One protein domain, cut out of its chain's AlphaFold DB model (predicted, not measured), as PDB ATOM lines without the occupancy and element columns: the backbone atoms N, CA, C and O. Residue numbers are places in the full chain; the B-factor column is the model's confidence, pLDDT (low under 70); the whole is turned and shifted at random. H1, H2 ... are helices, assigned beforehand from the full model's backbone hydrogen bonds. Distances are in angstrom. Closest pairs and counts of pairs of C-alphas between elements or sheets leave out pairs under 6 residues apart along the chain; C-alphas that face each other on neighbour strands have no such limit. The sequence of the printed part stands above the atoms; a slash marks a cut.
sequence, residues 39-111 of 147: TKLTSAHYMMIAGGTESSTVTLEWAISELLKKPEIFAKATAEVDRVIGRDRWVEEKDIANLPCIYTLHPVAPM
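What this domain is: This is residues 39 to 111 of the 147 residues of the protein "Cytochrome P450" of Corchorus capsularis (UniProt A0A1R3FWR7). A long helix, H1, with residues 39 to 54 sticking out, meets H2 at a corner as a V of 67 degrees; short H3 and H4 follow, H4 packing on H2. The printed part has 73 residues, four named helices in that order and no named strand: all helix. It is loose, radius of gyration of the C-alphas 16.0 A, and spans 49 by 28 by 16 A.

Where its parts are: H1, residues 39 to 69, begins at C-alpha (-22.960, 61.132, 19.601) and is 45.8 A long. H2 is residues 71 to 84, 20.0 A long, H3 93 to 96, and H4 100 to 103, ending at C-alpha (0.787, 36.148, 34.839).

How they stand to each other: H1 and H2 only just touch, only at the corner, with 3 pairs of C-alphas within 8 A, closest Leu 67 and Phe 74, 5.4 A. H2 touches H4, closest C-alphas Ala 77 and Cys 101, 5.7 A. In H2 every O i to N i+4 pair is within hydrogen-bond range; in H1, 25 of 27.

The domain as a whole: The printed part has no cut; residues 100 to 111 are under pLDDT 70.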
ATOM      1  N   THR A  39     -24.301  60.978  20.190       72.44
ATOM      2  CA  THR A  39     -22.960  61.132  19.601       72.44
ATOM      3  C   THR A  39     -21.820  60.705  20.531       72.44
ATOM      4  O   THR A  39     -20.812  60.175  20.070       72.44
ATOM      5  N   LYS A  40     -21.968  60.892  21.848       74.44
ATOM      6  CA  LYS A  40     -20.971  60.477  22.849       74.44
ATOM      7  C   LYS A  40     -21.024  58.977  23.132       74.44
ATOM      8  O   LYS A  40     -19.997  58.395  23.478       74.44
ATOM      9  N   LEU A  41     -22.187  58.353  22.949       83.75
ATOM     10  CA  LEU A  41     -22.358  56.910  23.099       83.75
ATOM     11  C   LEU A  41     -21.555  56.147  22.036       83.75
ATOM     12  O   LEU A  41     -20.811  55.231  22.376       83.75
ATOM     13  N   THR A  42     -21.626  56.564  20.768       82.75
ATOM     14  CA  THR A  42     -20.848  55.947  19.678       82.75
ATOM     15  C   THR A  42     -19.344  56.067  19.914       82.75
ATOM     16  O   THR A  42     -18.622  55.080  19.784       82.75
ATOM     17  N   SER A  43     -18.861  57.243  20.336       82.94
ATOM     18  CA  SER A  43     -17.438  57.412  20.654       82.94
ATOM     19  C   SER A  43     -16.995  56.560  21.847       82.94
ATOM     20  O   SER A  43     -15.904  56.002  21.817       82.94
ATOM     21  N   ALA A  44     -17.833  56.417  22.879       85.00
ATOM     22  CA  ALA A  44     -17.508  55.596  24.044       85.00
ATOM     23  C   ALA A  44     -17.427  54.103  23.688       85.00
ATOM     24  O   ALA A  44     -16.497  53.425  24.118       85.00
ATOM     25  N   HIS A  45     -18.345  53.607  22.853       85.19
ATOM     26  CA  HIS A  45     -18.277  52.243  22.327       85.19
ATOM     27  C   HIS A  45     -16.990  52.000  21.542       85.19
ATOM     28  O   HIS A  45     -16.302  51.011  21.784       85.19
ATOM     29  N   TYR A  46     -16.630  52.929  20.654       88.56
ATOM     30  CA  TYR A  46     -15.398  52.818  19.885       88.56
ATOM     31  C   TYR A  46     -14.157  52.792  20.788       88.56
ATOM     32  O   TYR A  46     -13.291  51.943  20.613       88.56
ATOM     33  N   MET A  47     -14.088  53.664  21.800       86.69
ATOM     34  CA  MET A  47     -12.966  53.696  22.746       86.69
ATOM     35  C   MET A  47     -12.824  52.400  23.553       86.69
ATOM     36  O   MET A  47     -11.701  51.960  23.782       86.69
ATOM     37  N   MET A  48     -13.935  51.783  23.972       89.56
ATOM     38  CA  MET A  48     -13.897  50.499  24.683       89.56
ATOM     39  C   MET A  48     -13.358  49.376  23.794       89.56
ATOM     40  O   MET A  48     -12.483  48.623  24.223       89.56
ATOM     41  N   ILE A  49     -13.836  49.293  22.550       91.31
ATOM     42  CA  ILE A  49     -13.402  48.262  21.602       91.31
ATOM     43  C   ILE A  49     -11.935  48.472  21.220       91.31
ATOM     44  O   ILE A  49     -11.137  47.545  21.339       91.31
ATOM     45  N   ALA A  50     -11.559  49.685  20.813       86.19
ATOM     46  CA  ALA A  50     -10.200  49.988  20.376       86.19
ATOM     47  C   ALA A  50      -9.177  49.821  21.514       86.19
ATOM     48  O   ALA A  50      -8.135  49.205  21.318       86.19
ATOM     49  N   GLY A  51      -9.487  50.312  22.720       83.31
ATOM     50  CA  GLY A  51      -8.581  50.210  23.866       83.31
ATOM     51  C   GLY A  51      -8.370  48.775  24.360       83.31
ATOM     52  O   GLY A  51      -7.256  48.421  24.750       83.31
ATOM     53  N   GLY A  52      -9.415  47.940  24.337       84.25
ATOM     54  CA  GLY A  52      -9.332  46.546  24.781       84.25
ATOM     55  C   GLY A  52      -8.743  45.599  23.734       84.25
ATOM     56  O   GLY A  52      -7.931  44.739  24.065       84.25
ATOM     57  N   THR A  53      -9.118  45.762  22.463       88.00
ATOM     58  CA  THR A  53      -8.750  44.803  21.410       88.00
ATOM     59  C   THR A  53      -7.262  44.873  21.089       88.00
ATOM     60  O   THR A  53      -6.573  43.869  21.214       88.00
ATOM     61  N   GLU A  54      -6.740  46.057  20.762       82.00
ATOM     62  CA  GLU A  54      -5.325  46.235  20.399       82.00
ATOM     63  C   GLU A  54      -4.395  45.747  21.520       82.00
ATOM     64  O   GLU A  54      -3.474  44.965  21.292       82.00
ATOM     65  N   SER A  55      -4.674  46.146  22.764       82.44
ATOM     66  CA  SER A  55      -3.842  45.776  23.912       82.44
ATOM     67  C   SER A  55      -3.879  44.276  24.212       82.44
ATOM     68  O   SER A  55      -2.832  43.689  24.495       82.44
ATOM     69  N   SER A  56      -5.049  43.635  24.120       84.56
ATOM     70  CA  SER A  56      -5.181  42.192  24.352       84.56
ATOM     71  C   SER A  56      -4.524  41.354  23.249       84.56
ATOM     72  O   SER A  56      -3.809  40.405  23.571       84.56
ATOM     73  N   THR A  57      -4.668  41.739  21.976       86.19
ATOM     74  CA  THR A  57      -4.037  41.045  20.840       86.19
ATOM     75  C   THR A  57      -2.519  41.062  20.952       86.19
ATOM     76  O   THR A  57      -1.897  40.001  20.950       86.19
ATOM     77  N   VAL A  58      -1.911  42.239  21.144       83.69
ATOM     78  CA  VAL A  58      -0.447  42.349  21.280       83.69
ATOM     79  C   VAL A  58       0.030  41.582  22.521       83.69
ATOM     80  O   VAL A  58       1.096  40.962  22.503       83.69
ATOM     81  N   THR A  59      -0.775  41.556  23.592       83.00
ATOM     82  CA  THR A  59      -0.472  40.763  24.795       83.00
ATOM     83  C   THR A  59      -0.371  39.271  24.491       83.00
ATOM     84  O   THR A  59       0.592  38.622  24.900       83.00
ATOM     85  N   LEU A  60      -1.335  38.733  23.742       83.88
ATOM     86  CA  LEU A  60      -1.352  37.329  23.341       83.88
ATOM     87  C   LEU A  60      -0.215  36.991  22.372       83.88
ATOM     88  O   LEU A  60       0.464  35.985  22.566       83.88
ATOM     89  N   GLU A  61       0.030  37.833  21.366       85.00
ATOM     90  CA  GLU A  61       1.120  37.637  20.403       85.00
ATOM     91  C   GLU A  61       2.479  37.555  21.096       85.00
ATOM     92  O   GLU A  61       3.277  36.649  20.832       85.00
ATOM     93  N   TRP A  62       2.735  38.479  22.021       83.38
ATOM     94  CA  TRP A  62       3.974  38.500  22.781       83.38
ATOM     95  C   TRP A  62       4.075  37.303  23.729       83.38
ATOM     96  O   TRP A  62       5.122  36.661  23.777       83.38
ATOM     97  N   ALA A  63       2.989  36.954  24.428       83.19
ATOM     98  CA  ALA A  63       2.949  35.797  25.316       83.19
ATOM     99  C   ALA A  63       3.281  34.501  24.564       83.19
ATOM    100  O   ALA A  63       4.160  33.752  24.984       83.19
ATOM    101  N   ILE A  64       2.641  34.262  23.417       84.12
ATOM    102  CA  ILE A  64       2.904  33.080  22.586       84.12
ATOM    103  C   ILE A  64       4.341  33.114  22.050       84.12
ATOM    104  O   ILE A  64       5.041  32.106  22.111       84.12
ATOM    105  N   SER A  65       4.822  34.272  21.591       85.62
ATOM    106  CA  SER A  65       6.198  34.426  21.099       85.62
ATOM    107  C   SER A  65       7.250  34.140  22.177       85.62
ATOM    108  O   SER A  65       8.272  33.518  21.893       85.62
ATOM    109  N   GLU A  66       7.022  34.579  23.414       83.00
ATOM    110  CA  GLU A  66       7.926  34.344  24.546       83.00
ATOM    111  C   GLU A  66       7.890  32.878  25.002       83.00
ATOM    112  O   GLU A  66       8.935  32.295  25.293       83.00
ATOM    113  N   LEU A  67       6.710  32.251  24.987       83.19
ATOM    114  CA  LEU A  67       6.549  30.826  25.281       83.19
ATOM    115  C   LEU A  67       7.248  29.941  24.240       83.19
ATOM    116  O   LEU A  67       7.918  28.979  24.610       83.19
ATOM    117  N   LEU A  68       7.159  30.289  22.953       84.69
ATOM    118  CA  LEU A  68       7.854  29.570  21.879       84.69
ATOM    119  C   LEU A  68       9.381  29.700  21.973       84.69
ATOM    120  O   LEU A  68      10.098  28.775  21.601       84.69
ATOM    121  N   LYS A  69       9.892  30.821  22.497       85.50
ATOM    122  CA  LYS A  69      11.333  31.010  22.742       85.50
ATOM    123  C   LYS A  69      11.855  30.189  23.924       85.50
ATOM    124  O   LYS A  69      13.048  29.900  23.956       85.50
ATOM    125  N   LYS A  70      11.001  29.847  24.896       84.94
ATOM    126  CA  LYS A  70      11.378  29.175  26.153       84.94
ATOM    127  C   LYS A  70      10.521  27.929  26.395       84.94
ATOM    128  O   LYS A  70       9.591  27.963  27.212       84.94
ATOM    129  N   PRO A  71      10.842  26.804  25.731       83.38
ATOM    130  CA  PRO A  71      10.051  25.581  25.835       83.38
ATOM    131  C   PRO A  71       9.986  25.026  27.266       83.38
ATOM    132  O   PRO A  71       8.981  24.418  27.633       83.38
ATOM    133  N   GLU A  72      10.994  25.277  28.113       85.12
ATOM    134  CA  GLU A  72      10.965  24.884  29.531       85.12
ATOM    135  C   GLU A  72       9.810  25.530  30.322       85.12
ATOM    136  O   GLU A  72       9.170  24.877  31.149       85.12
ATOM    137  N   ILE A  73       9.511  26.805  30.050       82.31
ATOM    138  CA  ILE A  73       8.464  27.572  30.730       82.31
ATOM    139  C   ILE A  73       7.106  27.139  30.188       82.31
ATOM    140  O   ILE A  73       6.169  26.963  30.961       82.31
ATOM    141  N   PHE A  74       7.016  26.893  28.880       83.00
ATOM    142  CA  PHE A  74       5.805  26.381  28.246       83.00
ATOM    143  C   PHE A  74       5.399  25.000  28.783       83.00
ATOM    144  O   PHE A  74       4.236  24.785  29.135       83.00
ATOM    145  N   ALA A  75       6.358  24.079  28.922       85.25
ATOM    146  CA  ALA A  75       6.111  22.762  29.505       85.25
ATOM    147  C   ALA A  75       5.646  22.864  30.967       85.25
ATOM    148  O   ALA A  75       4.691  22.198  31.367       85.25
ATOM    149  N   LYS A  76       6.275  23.745  31.755       84.56
ATOM    150  CA  LYS A  76       5.890  23.990  33.151       84.56
ATOM    151  C   LYS A  76       4.489  24.593  33.271       84.56
ATOM    152  O   LYS A  76       3.710  24.123  34.095       84.56
ATOM    153  N   ALA A  77       4.159  25.581  32.441       83.12
ATOM    154  CA  ALA A  77       2.837  26.202  32.411       83.12
ATOM    155  C   ALA A  77       1.748  25.180  32.048       83.12
ATOM    156  O   ALA A  77       0.713  25.118  32.705       83.12
ATOM    157  N   THR A  78       2.014  24.326  31.056       84.81
ATOM    158  CA  THR A  78       1.086  23.265  30.638       84.81
ATOM    159  C   THR A  78       0.875  22.233  31.748       84.81
ATOM    160  O   THR A  78      -0.261  21.876  32.049       84.81
ATOM    161  N   ALA A  79       1.949  21.801  32.418       86.19
ATOM    162  CA  ALA A  79       1.860  20.883  33.555       86.19
ATOM    163  C   ALA A  79       1.101  21.492  34.748       86.19
ATOM    164  O   ALA A  79       0.389  20.787  35.462       86.19
ATOM    165  N   GLU A  80       1.239  22.798  34.976       84.56
ATOM    166  CA  GLU A  80       0.525  23.509  36.036       84.56
ATOM    167  C   GLU A  80      -0.979  23.619  35.743       84.56
ATOM    168  O   GLU A  80      -1.788  23.363  36.635       84.56
ATOM    169  N   VAL A  81      -1.351  23.894  34.489       85.69
ATOM    170  CA  VAL A  81      -2.749  23.873  34.024       85.69
ATOM    171  C   VAL A  81      -3.354  22.476  34.160       85.69
ATOM    172  O   VAL A  81      -4.410  22.332  34.781       85.69
ATOM    173  N   ASP A  82      -2.659  21.443  33.672       85.94
ATOM    174  CA  ASP A  82      -3.096  20.046  33.791       85.94
ATOM    175  C   ASP A  82      -3.283  19.641  35.269       85.94
ATOM    176  O   ASP A  82      -4.210  18.901  35.595       85.94
ATOM    177  N   ARG A  83      -2.452  20.159  36.185       85.31
ATOM    178  CA  ARG A  83      -2.546  19.876  37.626       85.31
ATOM    179  C   ARG A  83      -3.718  20.581  38.317       85.31
ATOM    180  O   ARG A  83      -4.326  19.994  39.207       85.31
ATOM    181  N   VAL A  84      -3.985  21.848  37.993       83.06
ATOM    182  CA  VAL A  84      -4.986  22.676  38.702       83.06
ATOM    183  C   VAL A  84      -6.394  22.474  38.138       83.06
ATOM    184  O   VAL A  84      -7.378  22.474  38.883       83.06
ATOM    185  N   ILE A  85      -6.509  22.313  36.821       83.12
ATOM    186  CA  ILE A  85      -7.801  22.257  36.134       83.12
ATOM    187  C   ILE A  85      -8.153  20.818  35.754       83.12
ATOM    188  O   ILE A  85      -9.309  20.426  35.918       83.12
ATOM    189  N   GLY A  86      -7.167  20.021  35.334       80.56
ATOM    190  CA  GLY A  86      -7.405  18.746  34.660       80.56
ATOM    191  C   GLY A  86      -7.876  18.952  33.216       80.56
ATOM    192  O   GLY A  86      -8.078  20.078  32.772       80.56
ATOM    193  N   ARG A  87      -8.058  17.863  32.461       80.56
ATOM    194  CA  ARG A  87      -8.440  17.930  31.032       80.56
ATOM    195  C   ARG A  87      -9.947  17.877  30.777       80.56
ATOM    196  O   ARG A  87     -10.376  18.073  29.646       80.56
ATOM    197  N   ASP A  88     -10.736  17.631  31.818       80.62
ATOM    198  CA  ASP A  88     -12.177  17.381  31.706       80.62
ATOM    199  C   ASP A  88     -13.046  18.642  31.861       80.62
ATOM    200  O   ASP A  88     -14.253  18.584  31.618       80.62
ATOM    201  N   ARG A  89     -12.472  19.789  32.264       85.19
ATOM    202  CA  ARG A  89     -13.230  21.026  32.533       85.19
ATOM    203  C   ARG A  89     -12.598  22.271  31.911       85.19
ATOM    204  O   ARG A  89     -11.386  22.356  31.743       85.19
ATOM    205  N   TRP A  90     -13.439  23.261  31.620       83.25
ATOM    206  CA  TRP A  90     -13.013  24.578  31.147       83.25
ATOM    207  C   TRP A  90     -12.394  25.412  32.276       83.25
ATOM    208  O   TRP A  90     -12.730  25.239  33.449       83.25
ATOM    209  N   VAL A  91     -11.506  26.335  31.899       83.12
ATOM    210  CA  VAL A  91     -10.895  27.305  32.818       83.12
ATOM    211  C   VAL A  91     -11.974  28.267  33.313       83.12
ATOM    212  O   VAL A  91     -12.645  28.911  32.509       83.12
ATOM    213  N   GLU A  92     -12.117  28.397  34.630       86.00
ATOM    214  CA  GLU A  92     -12.962  29.416  35.249       86.00
ATOM    215  C   GLU A  92     -12.113  30.561  35.822       86.00
ATOM    216  O   GLU A  92     -10.941  30.384  36.154       86.00
ATOM    217  N   GLU A  93     -12.712  31.740  36.012       81.56
ATOM    218  CA  GLU A  93     -12.010  32.928  36.528       81.56
ATOM    219  C   GLU A  93     -11.364  32.689  37.908       81.56
ATOM    220  O   GLU A  93     -10.282  33.194  38.200       81.56
ATOM    221  N   LYS A  94     -11.973  31.826  38.731       81.38
ATOM    222  CA  LYS A  94     -11.446  31.411  40.042       81.38
ATOM    223  C   LYS A  94     -10.117  30.648  39.959       81.38
ATOM    224  O   LYS A  94      -9.331  30.694  40.902       81.38
ATOM    225  N   ASP A  95      -9.864  29.950  38.852       80.56
ATOM    226  CA  ASP A  95      -8.662  29.133  38.666       80.56
ATOM    227  C   ASP A  95      -7.454  29.986  38.247       80.56
ATOM    228  O   ASP A  95      -6.313  29.582  38.460       80.56
ATOM    229  N   ILE A  96      -7.688  31.197  37.721       77.94
ATOM    230  CA  ILE A  96      -6.643  32.124  37.255       77.94
ATOM    231  C   ILE A  96      -5.688  32.506  38.396       77.94
ATOM    232  O   ILE A  96      -4.480  32.600  38.188       77.94
ATOM    233  N   ALA A  97      -6.200  32.656  39.622       76.94
ATOM    234  CA  ALA A  97      -5.383  32.954  40.801       76.94
ATOM    235  C   ALA A  97      -4.389  31.828  41.152       76.94
ATOM    236  O   ALA A  97      -3.352  32.088  41.760       76.94
ATOM    237  N   ASN A  98      -4.685  30.590  40.744       76.88
ATOM    238  CA  ASN A  98      -3.867  29.407  41.007       76.88
ATOM    239  C   ASN A  98      -2.911  29.059  39.850       76.88
ATOM    240  O   ASN A  98      -2.262  28.015  39.905       76.88
ATOM    241  N   LEU A  99      -2.802  29.912  38.821       77.00
ATOM    242  CA  LEU A  99      -1.953  29.697  37.641       77.00
ATOM    243  C   LEU A  99      -0.843  30.754  37.535       77.00
ATOM    244  O   LEU A  99      -0.852  31.597  36.629       77.00
ATOM    245  N   PRO A 100       0.142  30.728  38.452       69.69
ATOM    246  CA  PRO A 100       1.082  31.817  38.586       69.69
ATOM    247  C   PRO A 100       2.047  32.000  37.427       69.69
ATOM    248  O   PRO A 100       2.454  33.121  37.126       69.69
ATOM    249  N   CYS A 101       2.365  30.916  36.726       67.81
ATOM    250  CA  CYS A 101       3.273  30.962  35.592       67.81
ATOM    251  C   CYS A 101       2.744  31.822  34.424       67.81
ATOM    252  O   CYS A 101       3.548  32.377  33.674       67.81
ATOM    253  N   ILE A 102       1.421  31.962  34.274       68.62
ATOM    254  CA  ILE A 102       0.801  32.676  33.144       68.62
ATOM    255  C   ILE A 102       0.883  34.199  33.334       68.62
ATOM    256  O   ILE A 102       1.107  34.923  32.366       68.62
ATOM    257  N   TYR A 103       0.770  34.703  34.570       64.25
ATOM    258  CA  TYR A 103       0.787  36.148  34.839       64.25
ATOM    259  C   TYR A 103       2.195  36.754  34.914       64.25
ATOM    260  O   TYR A 103       2.342  37.972  34.870       64.25
ATOM    261  N   THR A 104       3.239  35.936  35.074       63.16
ATOM    262  CA  THR A 104       4.635  36.409  35.165       63.16
ATOM    263  C   THR A 104       5.267  36.765  33.818       63.16
ATOM    264  O   THR A 104       6.421  37.195  33.776       63.16
ATOM    265  N   LEU A 105       4.533  36.592  32.719       67.88
ATOM    266  CA  LEU A 105       4.943  37.043  31.395       67.88
ATOM    267  C   LEU A 105       5.025  38.585  31.393       67.88
ATOM    268  O   LEU A 105       4.119  39.266  31.865       67.88
ATOM    269  N   HIS A 106       6.163  39.125  30.943       66.19
ATOM    270  CA  HIS A 106       6.493  40.554  31.017       66.19
ATOM    271  C   HIS A 106       5.366  41.431  30.431       66.19
ATOM    272  O   HIS A 106       4.804  41.086  29.391       66.19
ATOM    273  N   PRO A 107       5.030  42.575  31.056       61.53
ATOM    274  CA  PRO A 107       3.971  43.440  30.558       61.53
ATOM    275  C   PRO A 107       4.314  43.979  29.166       61.53
ATOM    276  O   PRO A 107       5.362  44.586  28.951       61.53
ATOM    277  N   VAL A 108       3.383  43.791  28.235       63.03
ATOM    278  CA  VAL A 108       3.539  44.131  26.813       63.03
ATOM    279  C   VAL A 108       3.506  45.638  26.547       63.03
ATOM    280  O   VAL A 108       4.050  46.113  25.553       63.03
ATOM    281  N   ALA A 109       2.960  46.415  27.486       64.25
ATOM    282  CA  ALA A 109       2.976  47.874  27.466       64.25
ATOM    283  C   ALA A 109       3.719  48.431  28.698       64.25
ATOM    284  O   ALA A 109       3.085  48.776  29.697       64.25
ATOM    285  N   PRO A 110       5.060  48.556  28.655       59.06
ATOM    286  CA  PRO A 110       5.821  49.173  29.744       59.06
ATOM    287  C   PRO A 110       5.526  50.678  29.880       59.06
ATOM    288  O   PRO A 110       5.685  51.247  30.960       59.06
ATOM    289  N   MET A 111       5.070  51.328  28.800       56.69
ATOM    290  CA  MET A 111       4.637  52.725  28.814       56.69
ATOM    291  C   MET A 111       3.114  52.830  28.831       56.69
ATOM    292  O   MET A 111       2.433  52.526  27.856       56.69
TER     293      MET A 111